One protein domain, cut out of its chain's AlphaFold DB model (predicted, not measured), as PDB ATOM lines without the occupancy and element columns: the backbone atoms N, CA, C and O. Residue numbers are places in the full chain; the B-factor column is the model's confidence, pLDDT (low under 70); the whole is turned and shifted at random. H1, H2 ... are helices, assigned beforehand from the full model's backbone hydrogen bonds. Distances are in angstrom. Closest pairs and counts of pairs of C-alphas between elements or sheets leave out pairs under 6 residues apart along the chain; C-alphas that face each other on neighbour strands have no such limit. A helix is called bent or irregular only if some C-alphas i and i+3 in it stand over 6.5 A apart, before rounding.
ATOM      1  N   SER A 232      -6.788  29.650  27.642       96.12
ATOM      2  CA  SER A 232      -7.931  29.478  28.537       96.12
ATOM      3  C   SER A 232      -8.455  30.840  28.991       96.12
ATOM      4  O   SER A 232      -7.811  31.868  28.778       96.12
ATOM      5  N   SER A 233      -9.588  30.860  29.688       93.31
ATOM      6  CA  SER A 233     -10.122  32.064  30.331       93.31
ATOM      7  C   SER A 233      -9.137  32.672  31.347       93.31
ATOM      8  O   SER A 233      -9.125  33.884  31.538       93.31
ATOM      9  N   SER A 234      -8.274  31.853  31.965       94.19
ATOM     10  CA  SER A 234      -7.204  32.305  32.869       94.19
ATOM     11  C   SER A 234      -5.891  32.661  32.160       94.19
ATOM     12  O   SER A 234      -5.064  33.366  32.733       94.19
ATOM     13  N   ASN A 235      -5.690  32.218  30.914       95.69
ATOM     14  CA  ASN A 235      -4.530  32.541  30.083       95.69
ATOM     15  C   ASN A 235      -4.967  32.886  28.649       95.69
ATOM     16  O   ASN A 235      -4.823  32.096  27.714       95.69
ATOM     17  N   ARG A 236      -5.506  34.098  28.479       96.19
ATOM     18  CA  ARG A 236      -6.053  34.596  27.203       96.19
ATOM     19  C   ARG A 236      -5.031  35.249  26.266       96.19
ATOM     20  O   ARG A 236      -5.370  35.592  25.139       96.19
ATOM     21  N   SER A 237      -3.776  35.388  26.695       96.88
ATOM     22  CA  SER A 237      -2.730  36.141  25.979       96.88
ATOM     23  C   SER A 237      -2.571  35.737  24.504       96.88
ATOM     24  O   SER A 237      -2.502  36.593  23.622       96.88
ATOM     25  N   GLY A 238      -2.573  34.432  24.223       97.50
ATOM     26  CA  GLY A 238      -2.487  33.897  22.864       97.50
ATOM     27  C   GLY A 238      -3.697  34.237  21.989       97.50
ATOM     28  O   GLY A 238      -3.537  34.586  20.820       97.50
ATOM     29  N   TYR A 239      -4.899  34.187  22.566       98.19
ATOM     30  CA  TYR A 239      -6.136  34.560  21.883       98.19
ATOM     31  C   TYR A 239      -6.167  36.053  21.557       98.19
ATOM     32  O   TYR A 239      -6.460  36.428  20.424       98.19
ATOM     33  N   ASP A 240      -5.787  36.905  22.510       98.00
ATOM     34  CA  ASP A 240      -5.747  38.353  22.302       98.00
ATOM     35  C   ASP A 240      -4.712  38.743  21.238       98.00
ATOM     36  O   ASP A 240      -4.985  39.587  20.383       98.00
ATOM     37  N   ALA A 241      -3.549  38.079  21.226       97.94
ATOM     38  CA  ALA A 241      -2.538  38.268  20.192       97.94
ATOM     39  C   ALA A 241      -3.064  37.879  18.800       97.94
ATOM     40  O   ALA A 241      -2.896  38.639  17.847       97.94
ATOM     41  N   LEU A 242      -3.748  36.738  18.669       98.06
ATOM     42  CA  LEU A 242      -4.385  36.341  17.410       98.06
ATOM     43  C   LEU A 242      -5.482  37.330  17.001       98.06
ATOM     44  O   LEU A 242      -5.522  37.766  15.853       98.06
ATOM     45  N   ARG A 243      -6.330  37.769  17.933       97.31
ATOM     46  CA  ARG A 243      -7.377  38.757  17.652       97.31
ATOM     47  C   ARG A 243      -6.796  40.096  17.190       97.31
ATOM     48  O   ARG A 243      -7.367  40.724  16.301       97.31
ATOM     49  N   LYS A 244      -5.645  40.506  17.729       97.00
ATOM     50  CA  LYS A 244      -4.889  41.671  17.247       97.00
ATOM     51  C   LYS A 244      -4.425  41.477  15.798       97.00
ATOM     52  O   LYS A 244      -4.705  42.333  14.965       97.00
ATOM     53  N   ILE A 245      -3.829  40.326  15.468       96.94
ATOM     54  CA  ILE A 245      -3.414  39.996  14.088       96.94
ATOM     55  C   ILE A 245      -4.609  40.048  13.127       96.94
ATOM     56  O   ILE A 245      -4.508  40.640  12.056       96.94
ATOM     57  N   TYR A 246      -5.757  39.485  13.510       97.19
ATOM     58  CA  TYR A 246      -6.974  39.530  12.693       97.19
ATOM     59  C   TYR A 246      -7.436  40.963  12.376       97.19
ATOM     60  O   TYR A 246      -7.901  41.235  11.266       97.19
ATOM     61  N   LYS A 247      -7.319  41.876  13.348       94.88
ATOM     62  CA  LYS A 247      -7.736  43.278  13.206       94.88
ATOM     63  C   LYS A 247      -6.756  44.106  12.378       94.88
ATOM     64  O   LYS A 247      -7.198  44.944  11.597       94.88
ATOM     65  N   GLU A 248      -5.459  43.879  12.559       94.44
ATOM     66  CA  GLU A 248      -4.399  44.743  12.023       94.44
ATOM     67  C   GLU A 248      -3.789  44.244  10.708       94.44
ATOM     68  O   GLU A 248      -3.198  45.036   9.977       94.44
ATOM     69  N   SER A 249      -3.910  42.952  10.382       92.62
ATOM     70  CA  SER A 249      -3.287  42.409   9.174       92.62
ATOM     71  C   SER A 249      -3.879  43.028   7.902       92.62
ATOM     72  O   SER A 249      -5.099  43.083   7.717       92.62
ATOM     73  N   ALA A 250      -2.999  43.469   7.003       90.06
ATOM     74  CA  ALA A 250      -3.364  43.905   5.657       90.06
ATOM     75  C   ALA A 250      -3.551  42.716   4.692       90.06
ATOM     76  O   ALA A 250      -4.181  42.860   3.645       90.06
ATOM     77  N   GLU A 251      -3.037  41.532   5.048       92.00
ATOM     78  CA  GLU A 251      -3.118  40.314   4.240       92.00
ATOM     79  C   GLU A 251      -4.475  39.629   4.459       92.00
ATOM     80  O   GLU A 251      -4.743  39.040   5.509       92.00
ATOM     81  N   GLY A 252      -5.351  39.678   3.451       92.31
ATOM     82  CA  GLY A 252      -6.687  39.073   3.536       92.31
ATOM     83  C   GLY A 252      -6.659  37.578   3.875       92.31
ATOM     84  O   GLY A 252      -7.467  37.114   4.677       92.31
ATOM     85  N   GLU A 253      -5.696  36.837   3.324       92.44
ATOM     86  CA  GLU A 253      -5.519  35.410   3.605       92.44
ATOM     87  C   GLU A 253      -5.152  35.149   5.072       92.44
ATOM     88  O   GLU A 253      -5.766  34.297   5.719       92.44
ATOM     89  N   GLU A 254      -4.234  35.937   5.641       94.69
ATOM     90  CA  GLU A 254      -3.874  35.822   7.054       94.69
ATOM     91  C   GLU A 254      -5.077  36.123   7.955       94.69
ATOM     92  O   GLU A 254      -5.334  35.379   8.905       94.69
ATOM     93  N   ARG A 255      -5.861  37.159   7.635       95.62
ATOM     94  CA  ARG A 255      -7.080  37.481   8.390       95.62
ATOM     95  C   ARG A 255      -8.055  36.310   8.410       95.62
ATOM     96  O   ARG A 255      -8.520  35.926   9.481       95.62
ATOM     97  N   LEU A 256      -8.364  35.727   7.252       95.69
ATOM     98  CA  LEU A 256      -9.298  34.600   7.170       95.69
ATOM     99  C   LEU A 256      -8.753  33.355   7.880       95.69
ATOM    100  O   LEU A 256      -9.507  32.641   8.544       95.69
ATOM    101  N   GLN A 257      -7.444  33.116   7.796       95.88
ATOM    102  CA  GLN A 257      -6.799  32.030   8.521       95.88
ATOM    103  C   GLN A 257      -6.927  32.206  10.037       95.88
ATOM    104  O   GLN A 257      -7.310  31.262  10.726       95.88
ATOM    105  N   VAL A 258      -6.636  33.399  10.562       97.62
ATOM    106  CA  VAL A 258      -6.770  33.686  11.995       97.62
ATOM    107  C   VAL A 258      -8.227  33.584  12.434       97.62
ATOM    108  O   VAL A 258      -8.501  32.956  13.454       97.62
ATOM    109  N   LEU A 259      -9.167  34.114  11.644       97.62
ATOM    110  CA  LEU A 259     -10.600  34.037  11.931       97.62
ATOM    111  C   LEU A 259     -11.060  32.591  12.165       97.62
ATOM    112  O   LEU A 259     -11.777  32.322  13.126       97.62
ATOM    113  N   GLY A 260     -10.600  31.654  11.331       96.12
ATOM    114  CA  GLY A 260     -10.916  30.230  11.472       96.12
ATOM    115  C   GLY A 260     -10.249  29.532  12.660       96.12
ATOM    116  O   GLY A 260     -10.602  28.397  12.973       96.12
ATOM    117  N   ILE A 261      -9.299  30.190  13.326       97.56
ATOM    118  CA  ILE A 261      -8.552  29.655  14.469       97.56
ATOM    119  C   ILE A 261      -9.068  30.208  15.800       97.56
ATOM    120  O   ILE A 261      -8.936  29.522  16.810       97.56
ATOM    121  N   LEU A 262      -9.709  31.382  15.823       97.62
ATOM    122  CA  LEU A 262     -10.177  32.022  17.065       97.62
ATOM    123  C   LEU A 262     -11.071  31.103  17.920       97.62
ATOM    124  O   LEU A 262     -10.930  31.071  19.137       97.62
ATOM    125  N   SER A 263     -11.909  30.277  17.288       96.75
ATOM    126  CA  SER A 263     -12.774  29.300  17.970       96.75
ATOM    127  C   SER A 263     -12.115  27.934  18.243       96.75
ATOM    128  O   SER A 263     -12.762  27.040  18.786       96.75
ATOM    129  N   SER A 264     -10.836  27.745  17.894       95.94
ATOM    130  CA  SER A 264     -10.091  26.483  18.058       95.94
ATOM    131  C   SER A 264      -9.551  26.285  19.477       95.94
ATOM    132  O   SER A 264      -8.393  25.916  19.663       95.94
ATOM    133  N   CYS A 265     -10.384  26.537  20.486       94.62
ATOM    134  CA  CYS A 265     -10.032  26.428  21.899       94.62
ATOM    135  C   CYS A 265     -10.834  25.319  22.593       94.62
ATOM    136  O   CYS A 265     -11.965  25.022  22.210       94.62
ATOM    137  N   ARG A 266     -10.264  24.734  23.653       91.56
ATOM    138  CA  ARG A 266     -10.997  23.823  24.554       91.56
ATOM    139  C   ARG A 266     -11.805  24.581  25.609       91.56
ATOM    140  O   ARG A 266     -12.767  24.039  26.151       91.56
ATOM    141  N   ASP A 267     -11.416  25.819  25.909       96.00
ATOM    142  CA  ASP A 267     -12.114  26.668  26.864       96.00
ATOM    143  C   ASP A 267     -13.409  27.216  26.253       96.00
ATOM    144  O   ASP A 267     -13.405  27.971  25.278       96.00
ATOM    145  N   LYS A 268     -14.536  26.827  26.850       96.38
ATOM    146  CA  LYS A 268     -15.880  27.165  26.366       96.38
ATOM    147  C   LYS A 268     -16.160  28.671  26.406       96.38
ATOM    148  O   LYS A 268     -16.921  29.144  25.566       96.38
ATOM    149  N   GLY A 269     -15.554  29.410  27.338       96.69
ATOM    150  CA  GLY A 269     -15.693  30.863  27.441       96.69
ATOM    151  C   GLY A 269     -15.049  31.571  26.253       96.69
ATOM    152  O   GLY A 269     -15.696  32.391  25.605       96.69
ATOM    153  N   ILE A 270     -13.827  31.170  25.891       98.00
ATOM    154  CA  ILE A 270     -13.116  31.696  24.713       98.00
ATOM    155  C   ILE A 270     -13.856  31.351  23.414       98.00
ATOM    156  O   ILE A 270     -13.987  32.197  22.525       98.00
ATOM    157  N   VAL A 271     -14.388  30.127  23.298       98.19
ATOM    158  CA  VAL A 271     -15.192  29.740  22.127       98.19
ATOM    159  C   VAL A 271     -16.463  30.582  22.031       98.19
ATOM    160  O   VAL A 271     -16.779  31.070  20.948       98.19
ATOM    161  N   LEU A 272     -17.176  30.795  23.140       98.00
ATOM    162  CA  LEU A 272     -18.380  31.626  23.161       98.00
ATOM    163  C   LEU A 272     -18.075  33.089  22.797       98.00
ATOM    164  O   LEU A 272     -18.789  33.674  21.983       98.00
ATOM    165  N   GLU A 273     -16.996  33.661  23.342       97.31
ATOM    166  CA  GLU A 273     -16.519  35.002  22.974       97.31
ATOM    167  C   GLU A 273     -16.252  35.089  21.467       97.31
ATOM    168  O   GLU A 273     -16.722  36.018  20.809       97.31
ATOM    169  N   SER A 274     -15.575  34.084  20.907       97.88
ATOM    170  CA  SER A 274     -15.288  34.004  19.474       97.88
ATOM    171  C   SER A 274     -16.567  33.952  18.642       97.88
ATOM    172  O   SER A 274     -16.715  34.714  17.690       97.88
ATOM    173  N   LEU A 275     -17.522  33.089  19.000       98.12
ATOM    174  CA  LEU A 275     -18.797  32.974  18.287       98.12
ATOM    175  C   LEU A 275     -19.565  34.301  18.282       98.12
ATOM    176  O   LEU A 275     -20.104  34.695  17.251       98.12
ATOM    177  N   ASN A 276     -19.547  35.038  19.393       97.75
ATOM    178  CA  ASN A 276     -20.206  36.339  19.488       97.75
ATOM    179  C   ASN A 276     -19.619  37.395  18.536       97.75
ATOM    180  O   ASN A 276     -20.346  38.313  18.148       97.75
ATOM    181  N   LEU A 277     -18.368  37.249  18.078       97.31
ATOM    182  CA  LEU A 277     -17.772  38.150  17.081       97.31
ATOM    183  C   LEU A 277     -18.547  38.162  15.757       97.31
ATOM    184  O   LEU A 277     -18.587  39.204  15.104       97.31
ATOM    185  N   ILE A 278     -19.208  37.053  15.395       96.62
ATOM    186  CA  ILE A 278     -20.043  36.927  14.181       96.62
ATOM    187  C   ILE A 278     -21.130  38.006  14.116       96.62
ATOM    188  O   ILE A 278     -21.563  38.403  13.039       96.62
ATOM    189  N   PHE A 279     -21.581  38.475  15.274       95.38
ATOM    190  CA  PHE A 279     -22.662  39.440  15.413       95.38
ATOM    191  C   PHE A 279     -22.196  40.876  15.652       95.38
ATOM    192  O   PHE A 279     -23.018  41.753  15.937       95.38
ATOM    193  N   THR A 280     -20.892  41.108  15.555       94.88
ATOM    194  CA  THR A 280     -20.269  42.426  15.640       94.88
ATOM    195  C   THR A 280     -19.871  42.912  14.249       94.88
ATOM    196  O   THR A 280     -19.832  42.137  13.297       94.88
ATOM    197  N   ASN A 281     -19.474  44.179  14.139       91.31
ATOM    198  CA  ASN A 281     -18.915  44.715  12.895       91.31
ATOM    199  C   ASN A 281     -17.489  44.197  12.600       91.31
ATOM    200  O   ASN A 281     -16.918  44.545  11.567       91.31
ATOM    201  N   GLU A 282     -16.890  43.387  13.486       92.62
ATOM    202  CA  GLU A 282     -15.539  42.840  13.294       92.62
ATOM    203  C   GLU A 282     -15.502  41.702  12.266       92.62
ATOM    204  O   GLU A 282     -14.471  41.498  11.622       92.62
ATOM    205  N   VAL A 283     -16.595  40.950  12.104       94.56
ATOM    206  CA  VAL A 283     -16.679  39.799  11.196       94.56
ATOM    207  C   VAL A 283     -17.695  40.100  10.106       94.56
ATOM    208  O   VAL A 283     -18.860  40.373  10.375       94.56
ATOM    209  N   ARG A 284     -17.261  40.036   8.846       92.62
ATOM    210  CA  ARG A 284     -18.168  40.200   7.706       92.62
ATOM    211  C   ARG A 284     -19.119  39.009   7.652       92.62
ATOM    212  O   ARG A 284     -18.684  37.868   7.791       92.62
ATOM    213  N   ASN A 285     -20.394  39.246   7.346       92.56
ATOM    214  CA  ASN A 285     -21.397  38.175   7.291       92.56
ATOM    215  C   ASN A 285     -21.000  37.014   6.360       92.56
ATOM    216  O   ASN A 285     -21.239  35.851   6.677       92.56
ATOM    217  N   GLN A 286     -20.357  37.306   5.228       91.25
ATOM    218  CA  GLN A 286     -19.886  36.273   4.298       91.25
ATOM    219  C   GLN A 286     -18.757  35.402   4.875       91.25
ATOM    220  O   GLN A 286     -18.610  34.265   4.445       91.25
ATOM    221  N   ASP A 287     -18.002  35.905   5.856       94.06
ATOM    222  CA  ASP A 287     -16.850  35.233   6.470       94.06
ATOM    223  C   ASP A 287     -17.221  34.544   7.796       94.06
ATOM    224  O   ASP A 287     -16.438  33.765   8.330       94.06
ATOM    225  N   ALA A 288     -18.434  34.766   8.320       94.62
ATOM    226  CA  ALA A 288     -18.894  34.217   9.599       94.62
ATOM    227  C   ALA A 288     -18.716  32.694   9.710       94.62
ATOM    228  O   ALA A 288     -18.317  32.179  10.754       94.62
ATOM    229  N   TYR A 289     -18.959  31.965   8.617       93.12
ATOM    230  CA  TYR A 289     -18.814  30.511   8.596       93.12
ATOM    231  C   TYR A 289     -17.368  30.037   8.797       93.12
ATOM    232  O   TYR A 289     -17.155  28.900   9.213       93.12
ATOM    233  N   ILE A 290     -16.375  30.881   8.499       96.12
ATOM    234  CA  ILE A 290     -14.956  30.553   8.655       96.12
ATOM    235  C   ILE A 290     -14.635  30.409  10.138       96.12
ATOM    236  O   ILE A 290     -13.996  29.427  10.511       96.12
ATOM    237  N   LEU A 291     -15.162  31.303  10.982       97.00
ATOM    238  CA  LEU A 291     -15.017  31.213  12.436       97.00
ATOM    239  C   LEU A 291     -15.571  29.890  12.974       97.00
ATOM    240  O   LEU A 291     -14.987  29.299  13.875       97.00
ATOM    241  N   LEU A 292     -16.655  29.369  12.397       96.56
ATOM    242  CA  LEU A 292     -17.267  28.113  12.844       96.56
ATOM    243  C   LEU A 292     -16.401  26.873  12.568       96.56
ATOM    244  O   LEU A 292     -16.560  25.863  13.246       96.56
ATOM    245  N   ARG A 293     -15.472  26.937  11.604       94.00
ATOM    246  CA  ARG A 293     -14.609  25.799  11.229       94.00
ATOM    247  C   ARG A 293     -13.625  25.398  12.329       94.00
ATOM    248  O   ARG A 293     -13.131  24.272  12.310       94.00
ATOM    249  N   GLY A 294     -13.309  26.317  13.240       93.88
ATOM    250  CA  GLY A 294     -12.369  26.077  14.331       93.88
ATOM    251  C   GLY A 294     -12.965  25.312  15.512       93.88
ATOM    252  O   GLY A 294     -12.205  24.773  16.314       93.88
ATOM    253  N   ILE A 295     -14.296  25.211  15.610       95.56
ATOM    254  CA  ILE A 295     -14.974  24.600  16.759       95.56
ATOM    255  C   ILE A 295     -14.519  23.146  16.925       95.56
ATOM    256  O   ILE A 295     -14.635  22.322  16.014       95.56
ATOM    257  N   GLN A 296     -14.006  22.833  18.113       91.31
ATOM    258  CA  GLN A 296     -13.573  21.487  18.476       91.31
ATOM    259  C   GLN A 296     -14.716  20.696  19.133       91.31
ATOM    260  O   GLN A 296     -15.630  21.301  19.707       91.31
ATOM    261  N   PRO A 297     -14.680  19.348  19.103       90.00
ATOM    262  CA  PRO A 297     -15.700  18.516  19.742       90.00
ATOM    263  C   PRO A 297     -15.943  18.867  21.220       90.00
ATOM    264  O   PRO A 297     -17.075  18.831  21.691       90.00
ATOM    265  N   GLU A 298     -14.926  19.281  21.968       90.62
ATOM    266  CA  GLU A 298     -15.035  19.681  23.376       90.62
ATOM    267  C   GLU A 298     -15.964  20.894  23.592       90.62
ATOM    268  O   GLU A 298     -16.568  21.040  24.660       90.62
ATOM    269  N   ALA A 299     -16.126  21.740  22.570       94.88
ATOM    270  CA  ALA A 299     -16.972  22.928  22.597       94.88
ATOM    271  C   ALA A 299     -18.344  22.729  21.921       94.88
ATOM    272  O   ALA A 299     -19.147  23.662  21.881       94.88
ATOM    273  N   ARG A 300     -18.665  21.520  21.438       94.56
ATOM    274  CA  ARG A 300     -19.896  21.265  20.668       94.56
ATOM    275  C   ARG A 300     -21.177  21.695  21.395       94.56
ATOM    276  O   ARG A 300     -22.042  22.313  20.785       94.56
ATOM    277  N   GLU A 301     -21.277  21.439  22.704       96.19
ATOM    278  CA  GLU A 301     -22.456  21.794  23.511       96.19
ATOM    279  C   GLU A 301     -22.645  23.307  23.644       96.19
ATOM    280  O   GLU A 301     -23.754  23.808  23.464       96.19
ATOM    281  N   ILE A 302     -21.567  24.054  23.923       97.88
ATOM    282  CA  ILE A 302     -21.663  25.513  24.059       97.88
ATOM    283  C   ILE A 302     -21.994  26.155  22.709       97.88
ATOM    284  O   ILE A 302     -22.832  27.050  22.645       97.88
ATOM    285  N   SER A 303     -21.421  25.641  21.617       97.88
ATOM    286  CA  SER A 303     -21.734  26.097  20.262       97.88
ATOM    287  C   SER A 303     -23.173  25.779  19.855       97.88
ATOM    288  O   SER A 303     -23.818  26.599  19.205       97.88
ATOM    289  N   TRP A 304     -23.707  24.622  20.253       97.88
ATOM    290  CA  TRP A 304     -25.103  24.261  20.008       97.88
ATOM    291  C   TRP A 304     -26.085  25.140  20.781       97.88
ATOM    292  O   TRP A 304     -27.064  25.613  20.206       97.88
ATOM    293  N   ASN A 305     -25.823  25.410  22.059       98.19
ATOM    294  CA  ASN A 305     -26.667  26.316  22.839       98.19
ATOM    295  C   ASN A 305     -26.639  27.734  22.262       98.19
ATOM    296  O   ASN A 305     -27.699  28.300  22.002       98.19
ATOM    297  N   TRP A 306     -25.448  28.238  21.923       98.38
ATOM    298  CA  TRP A 306     -25.296  29.516  21.234       98.38
ATOM    299  C   TRP A 306     -26.076  29.563  19.911       98.38
ATOM    300  O   TRP A 306     -26.756  30.551  19.630       98.38
ATOM    301  N   LEU A 307     -26.037  28.486  19.113       97.50
ATOM    302  CA  LEU A 307     -26.805  28.379  17.871       97.50
ATOM    303  C   LEU A 307     -28.314  28.470  18.130       97.50
ATOM    304  O   LEU A 307     -29.000  29.207  17.424       97.50
ATOM    305  N   LYS A 308     -28.829  27.740  19.129       96.69
ATOM    306  CA  LYS A 308     -30.257  27.747  19.483       96.69
ATOM    307  C   LYS A 308     -30.726  29.134  19.915       96.69
ATOM    308  O   LYS A 308     -31.738  29.616  19.412       96.69
ATOM    309  N   GLU A 309     -29.980  29.770  20.813       97.62
ATOM    310  CA  GLU A 309     -30.289  31.096  21.361       97.62
ATOM    311  C   GLU A 309     -30.288  32.180  20.280       97.62
ATOM    312  O   GLU A 309     -31.111  33.092  20.301       97.62
ATOM    313  N   ASN A 310     -29.398  32.056  19.295       96.56
ATOM    314  CA  ASN A 310     -29.230  33.053  18.247       96.56
ATOM    315  C   ASN A 310     -29.923  32.690  16.927       96.56
ATOM    316  O   ASN A 310     -29.792  33.435  15.957       96.56
ATOM    317  N   TRP A 311     -30.674  31.588  16.856       94.75
ATOM    318  CA  TRP A 311     -31.206  31.084  15.587       94.75
ATOM    319  C   TRP A 311     -32.080  32.095  14.842       94.75
ATOM    320  O   TRP A 311     -31.952  32.237  13.625       94.75
ATOM    321  N   GLU A 312     -32.932  32.833  15.554       92.62
ATOM    322  CA  GLU A 312     -33.764  33.882  14.955       92.62
ATOM    323  C   GLU A 312     -32.917  35.003  14.352       92.62
ATOM    324  O   GLU A 312     -33.181  35.463  13.241       92.62
ATOM    325  N   ARG A 313     -31.851  35.405  15.053       94.19
ATOM    326  CA  ARG A 313     -30.903  36.405  14.563       94.19
ATOM    327  C   ARG A 313     -30.167  35.888  13.329       94.19
ATOM    328  O   ARG A 313     -30.142  36.571  12.313       94.19
ATOM    329  N   ILE A 314     -29.658  34.657  13.378       94.25
ATOM    330  CA  ILE A 314     -28.974  34.007  12.248       94.25
ATOM    331  C   ILE A 314     -29.899  33.959  11.030       94.25
ATOM    332  O   ILE A 314     -29.534  34.384   9.938       94.25
ATOM    333  N   SER A 315     -31.133  33.513  11.239       90.25
ATOM    334  CA  SER A 315     -32.143  33.337  10.197       90.25
ATOM    335  C   SER A 315     -32.629  34.638   9.555       90.25
ATOM    336  O   SER A 315     -33.291  34.570   8.515       90.25
ATOM    337  N   ARG A 316     -32.379  35.792  10.188       90.81
ATOM    338  CA  ARG A 316     -32.678  37.135   9.661       90.81
ATOM    339  C   ARG A 316     -31.451  37.786   9.027       90.81
ATOM    340  O   ARG A 316     -31.590  38.477   8.026       90.81
ATOM    341  N   THR A 317     -30.268  37.582   9.605       91.00
ATOM    342  CA  THR A 317     -29.016  38.212   9.159       91.00
ATOM    343  C   THR A 317     -28.386  37.503   7.959       91.00
ATOM    344  O   THR A 317     -27.809  38.162   7.097       91.00
ATOM    345  N   PHE A 318     -28.480  36.174   7.889       90.31
ATOM    346  CA  PHE A 318     -27.823  35.370   6.860       90.31
ATOM    347  C   PHE A 318     -28.839  34.808   5.863       90.31
ATOM    348  O   PHE A 318     -29.919  34.352   6.236       90.31
ATOM    349  N   SER A 319     -28.471  34.801   4.579       83.94
ATOM    350  CA  SER A 319     -29.241  34.119   3.534       83.94
ATOM    351  C   SER A 319     -29.270  32.602   3.769       83.94
ATOM    352  O   SER A 319     -28.429  32.068   4.493       83.94
ATOM    353  N   GLY A 320     -30.206  31.881   3.137       79.56
ATOM    354  CA  GLY A 320     -30.404  30.440   3.368       79.56
ATOM    355  C   GLY A 320     -29.127  29.592   3.255       79.56
ATOM    356  O   GLY A 320     -28.852  28.772   4.130       79.56
ATOM    357  N   SER A 321     -28.281  29.841   2.248       79.81
ATOM    358  CA  SER A 321     -27.014  29.113   2.077       79.81
ATOM    359  C   SER A 321     -25.978  29.433   3.162       79.81
ATOM    360  O   SER A 321     -25.274  28.530   3.617       79.81
ATOM    361  N   LEU A 322     -25.896  30.689   3.612       85.88
ATOM    362  CA  LEU A 322     -24.989  31.102   4.686       85.88
ATOM    363  C   LEU A 322     -25.479  30.619   6.056       85.88
ATOM    364  O   LEU A 322     -24.677  30.133   6.850       85.88
ATOM    365  N   ALA A 323     -26.786  30.668   6.313       89.69
ATOM    366  CA  ALA A 323     -27.394  30.118   7.522       89.69
ATOM    367  C   ALA A 323     -27.185  28.592   7.615       89.69
ATOM    368  O   ALA A 323     -26.865  28.076   8.687       89.69
ATOM    369  N   ALA A 324     -27.248  27.869   6.490       89.75
ATOM    370  CA  ALA A 324     -26.955  26.435   6.452       89.75
ATOM    371  C   ALA A 324     -25.519  26.100   6.900       89.75
ATOM    372  O   ALA A 324     -25.284  25.014   7.433       89.75
ATOM    373  N   ASN A 325     -24.553  27.016   6.749       91.56
ATOM    374  CA  ASN A 325     -23.191  26.782   7.230       91.56
ATOM    375  C   ASN A 325     -23.115  26.663   8.757       91.56
ATOM    376  O   ASN A 325     -22.260  25.933   9.255       91.56
ATOM    377  N   PHE A 326     -24.011  27.311   9.506       94.62
ATOM    378  CA  PHE A 326     -24.063  27.162  10.962       94.62
ATOM    379  C   PHE A 326     -24.414  25.733  11.359       94.62
ATOM    380  O   PHE A 326     -23.721  25.113  12.164       94.62
ATOM    381  N   VAL A 327     -25.428  25.176  10.697       93.38
ATOM    382  CA  VAL A 327     -25.839  23.783  10.874       93.38
ATOM    383  C   VAL A 327     -24.708  22.843  10.455       93.38
ATOM    384  O   VAL A 327     -24.310  21.989  11.241       93.38
ATOM    385  N   LYS A 328     -24.114  23.044   9.270       92.44
ATOM    386  CA  LYS A 328     -23.047  22.184   8.721       92.44
ATOM    387  C   LYS A 328     -21.758  22.151   9.549       92.44
ATOM    388  O   LYS A 328     -21.016  21.186   9.425       92.44
ATOM    389  N   ASN A 329     -21.470  23.173  10.357       94.25
ATOM    390  CA  ASN A 329     -20.262  23.194  11.191       94.25
ATOM    391  C   ASN A 329     -20.525  22.756  12.641       94.25
ATOM    392  O   ASN A 329     -19.642  22.160  13.246       94.25
ATOM    393  N   ILE A 330     -21.718  23.012  13.195       95.69
ATOM    394  CA  ILE A 330     -22.016  22.721  14.609       95.69
ATOM    395  C   ILE A 330     -22.655  21.335  14.785       95.69
ATOM    396  O   ILE A 330     -22.253  20.583  15.668       95.69
ATOM    397  N   VAL A 331     -23.631  20.968  13.946       94.69
ATOM    398  CA  VAL A 331     -24.404  19.721  14.113       94.69
ATOM    399  C   VAL A 331     -23.564  18.452  13.900       94.69
ATOM    400  O   VAL A 331     -23.677  17.546  14.725       94.69
ATOM    401  N   PRO A 332     -22.676  18.355  12.886       92.12
ATOM    402  CA  PRO A 332     -21.876  17.144  12.671       92.12
ATOM    403  C   PRO A 332     -20.868  16.819  13.778       92.12
ATOM    404  O   PRO A 332     -20.221  15.777  13.721       92.12
ATOM    405  N   LEU A 333     -20.699  17.700  14.770       91.88
ATOM    406  CA  LEU A 333     -19.877  17.421  15.943       91.88
ATOM    407  C   LEU A 333     -20.559  16.448  16.913       91.88
ATOM    408  O   LEU A 333     -19.886  15.915  17.789       91.88
ATOM    409  N   PHE A 334     -21.868  16.222  16.803       93.12
ATOM    410  CA  PHE A 334     -22.619  15.328  17.683       93.12
ATOM    411  C   PHE A 334     -22.727  13.918  17.106       93.12
ATOM    412  O   PHE A 334     -22.882  13.732  15.902       93.12
ATOM    413  N   THR A 335     -22.675  12.922  17.988       91.06
ATOM    414  CA  THR A 335     -22.591  11.497  17.622       91.06
ATOM    415  C   THR A 335     -23.575  10.611  18.403       91.06
ATOM    416  O   THR A 335     -23.462   9.389  18.350       91.06
ATOM    417  N   SER A 336     -24.558  11.198  19.107       91.00
ATOM    418  CA  SER A 336     -25.551  10.464  19.910       91.00
ATOM    419  C   SER A 336     -26.980  10.572  19.362       91.00
ATOM    420  O   SER A 336     -27.367  11.585  18.770       91.00
ATOM    421  N   ASN A 337     -27.783   9.528  19.589       93.38
ATOM    422  CA  ASN A 337     -29.182   9.475  19.153       93.38
ATOM    423  C   ASN A 337     -30.049  10.498  19.900       93.38
ATOM    424  O   ASN A 337     -30.955  11.091  19.319       93.38
ATOM    425  N   GLU A 338     -29.742  10.751  21.169       94.69
ATOM    426  CA  GLU A 338     -30.433  11.734  22.004       94.69
ATOM    427  C   GLU A 338     -30.257  13.136  21.418       94.69
ATOM    428  O   GLU A 338     -31.227  13.881  21.264       94.69
ATOM    429  N   LYS A 339     -29.029  13.478  21.003       94.69
ATOM    430  CA  LYS A 339     -28.750  14.751  20.338       94.69
ATOM    431  C   LYS A 339     -29.361  14.831  18.952       94.69
ATOM    432  O   LYS A 339     -29.886  15.884  18.602       94.69
ATOM    433  N   ALA A 340     -29.378  13.739  18.192       95.50
ATOM    434  CA  ALA A 340     -30.087  13.699  16.916       95.50
ATOM    435  C   ALA A 340     -31.589  14.003  17.087       95.50
ATOM    436  O   ALA A 340     -32.150  14.784  16.312       95.50
ATOM    437  N   ALA A 341     -32.229  13.459  18.128       96.62
ATOM    438  CA  ALA A 341     -33.626  13.740  18.450       96.62
ATOM    439  C   ALA A 341     -33.839  15.198  18.900       96.62
ATOM    440  O   ALA A 341     -34.772  15.850  18.427       96.62
ATOM    441  N   GLU A 342     -32.959  15.739  19.753       95.69
ATOM    442  CA  GLU A 342     -32.999  17.150  20.175       95.69
ATOM    443  C   GLU A 342     -32.893  18.096  18.967       95.69
ATOM    444  O   GLU A 342     -33.712  19.005  18.810       95.69
ATOM    445  N   ILE A 343     -31.915  17.857  18.091       95.38
ATOM    446  CA  ILE A 343     -31.662  18.653  16.885       95.38
ATOM    447  C   ILE A 343     -32.854  18.566  15.924       95.38
ATOM    448  O   ILE A 343     -33.316  19.595  15.428       95.38
ATOM    449  N   SER A 344     -33.408  17.368  15.714       93.94
ATOM    450  CA  SER A 344     -34.601  17.175  14.878       93.94
ATOM    451  C   SER A 344     -35.799  17.952  15.427       93.94
ATOM    452  O   SER A 344     -36.462  18.675  14.686       93.94
ATOM    453  N   LYS A 345     -36.038  17.884  16.744       95.00
ATOM    454  CA  LYS A 345     -37.111  18.638  17.407       95.00
ATOM    455  C   LYS A 345     -36.906  20.148  17.288       95.00
ATOM    456  O   LYS A 345     -37.873  20.877  17.081       95.00
ATOM    457  N   PHE A 346     -35.668  20.626  17.408       94.06
ATOM    458  CA  PHE A 346     -35.355  22.044  17.266       94.06
ATOM    459  C   PHE A 346     -35.689  22.559  15.858       94.06
ATOM    460  O   PHE A 346     -36.329  23.605  15.729       94.06
ATOM    461  N   PHE A 347     -35.307  21.818  14.814       92.25
ATOM    462  CA  PHE A 347     -35.521  22.239  13.428       92.25
ATOM    463  C   PHE A 347     -36.917  21.942  12.870       92.25
ATOM    464  O   PHE A 347     -37.291  22.572  11.882       92.25
ATOM    465  N   ALA A 348     -37.719  21.084  13.512       90.75
ATOM    466  CA  ALA A 348     -39.063  20.711  13.053       90.75
ATOM    467  C   ALA A 348     -39.988  21.909  12.758       90.75
ATOM    468  O   ALA A 348     -40.804  21.845  11.846       90.75
ATOM    469  N   THR A 349     -39.851  23.012  13.501       85.75
ATOM    470  CA  THR A 349     -40.646  24.242  13.310       85.75
ATOM    471  C   THR A 349     -39.843  25.402  12.715       85.75
ATOM    472  O   THR A 349     -40.303  26.541  12.718       85.75
ATOM    473  N   ARG A 350     -38.613  25.141  12.255       84.12
ATOM    474  CA  ARG A 350     -37.631  26.160  11.841       84.12
ATOM    475  C   ARG A 350     -37.072  25.917  10.436       84.12
ATOM    476  O   ARG A 350     -36.068  26.526  10.057       84.12
ATOM    477  N   THR A 351     -37.716  25.049   9.662       71.25
ATOM    478  CA  THR A 351     -37.450  24.877   8.234       71.25
ATOM    479  C   THR A 351     -37.965  26.090   7.455       71.25
ATOM    480  O   THR A 351     -39.019  26.654   7.744       71.25
ATOM    481  N   LYS A 352     -37.186  26.532   6.468       67.62
ATOM    482  CA  LYS A 352     -37.545  27.588   5.517       67.62
ATOM    483  C   LYS A 352     -37.354  27.023   4.107       67.62
ATOM    484  O   LYS A 352     -36.404  26.261   3.926       67.62
ATOM    485  N   PRO A 353     -38.136  27.458   3.101       62.16
ATOM    486  CA  PRO A 353     -37.971  27.002   1.715       62.16
ATOM    487  C   PRO A 353     -36.534  27.158   1.188       62.16
ATOM    488  O   PRO A 353     -36.044  26.337   0.428       62.16
ATOM    489  N   GLY A 354     -35.801  28.175   1.660       58.78
ATOM    490  CA  GLY A 354     -34.390  28.389   1.315       58.78
ATOM    491  C   GLY A 354     -33.397  27.331   1.828       58.78
ATOM    492  O   GLY A 354     -32.208  27.462   1.539       58.78
ATOM    493  N   PHE A 355     -33.846  26.329   2.593       65.44
ATOM    494  CA  PHE A 355     -33.037  25.193   3.056       65.44
ATOM    495  C   PHE A 355     -33.287  23.897   2.270       65.44
ATOM    496  O   PHE A 355     -32.519  22.951   2.430       65.44
ATOM    497  N   GLU A 356     -34.312  23.846   1.417       55.81
ATOM    498  CA  GLU A 356     -34.579  22.711   0.532       55.81
ATOM    499  C   GLU A 356     -33.772  22.885  -0.763       55.81
ATOM    500  O   GLU A 356     -34.177  23.622  -1.662       55.81
ATOM    501  N   ARG A 357     -32.591  22.262  -0.847       45.38
ATOM    502  CA  ARG A 357     -31.836  22.105  -2.099       45.38
ATOM    503  C   ARG A 357     -31.045  20.812  -2.131       45.38
ATOM    504  O   ARG A 357     -30.318  20.554  -1.144       45.38
TER     505      ARG A 357
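What this domain is: This is residues 232 to 357 of the 357 residues of the protein "ERAP1_C domain-containing protein" of Aegilops tauschii subsp. strangulata (UniProt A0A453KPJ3). The model is a short solenoid of helical hairpins in two rows: H1, H3, H5 and H7 make one row, and H2, H4 and H6 make the other. H3 to H6 pack together in the middle, while H1 and H7 lie at the two far ends, and H7 sits loosely beside the rest. The printed part has 126 residues with seven named helices, H1 to H7 in order, and no named strand; the class is all helix. It is compact, with a radius of gyration of the C-alphas of 14.9 A, and spans 42 by 29 by 19 A.

How they stand to each other: H5, residues 297 to 317, is the longest helix; it has a kink of 66 degrees near residue 310 and is irregular, C-alphas 309 and 312 being 7.8 A apart. With H6, residues 320 to 333, it forms a hairpin, at a shallow tilt of 16 degrees, opposite ways; the closest C-alphas, of Pro 297 and Leu 333, are 5.8 A apart. H5 touches H3, residues 268 to 279, with residues 299 to 306 alone, closest at the C-alphas of Lys 268 and Ala 299, 5.8 A. The hub is H4, residues 285 to 292, irregular with C-alphas 286 and 289 7.3 A apart. It touches H6, closest at the C-alphas of Tyr 289 and Asn 325, 5.9 A, at a shallow tilt of 4 degrees, the same way. It forms a hairpin with H3, whose residues 274 to 278 alone touch it; the C-alphas of Ile 278 and Ala 288 are closest, 5.4 A. H4 touches H2, residues 252 to 262, at a steep tilt of 46 degrees, closest at the C-alphas of Gly 260 and Leu 291, 4.3 A. H2 and H1, residues 237 to 248, form a hairpin, closest at the C-alphas of Tyr 246 and Arg 255, 4.8 A. H1 and H3 are only just apart, at 8.1 A. H7, residues 337 to 347, is close to but not clearly touching H6, the C-alphas of Val 331 and Ile 343 being 7.8 A apart. Every O i to N i+4 pair is within hydrogen-bond range in H1, H2 and H7, against 6 of 8 in H3, 13 of 17 in H5, 5 of 10 in H6 and 0 of 4 in H4, where 4 of 5 O i to N i+3 pairs are.

Where its parts are: H1 begins at C-alpha 237 (-2.730, 36.141, 25.979), and H7 ends at C-alpha 347 (-35.521, 22.239, 13.428). H5 measures 26.0 A, H6 20.9 A and H3 17.8 A.

The domain as a whole: The C-alphas of Ala 250 and Glu 338 are the two farthest apart, 45.1 A. The printed part has no cut, and the six links between helices are tight. Mean pLDDT of the printed part is 92.4; residues 352 to 357 are under 70.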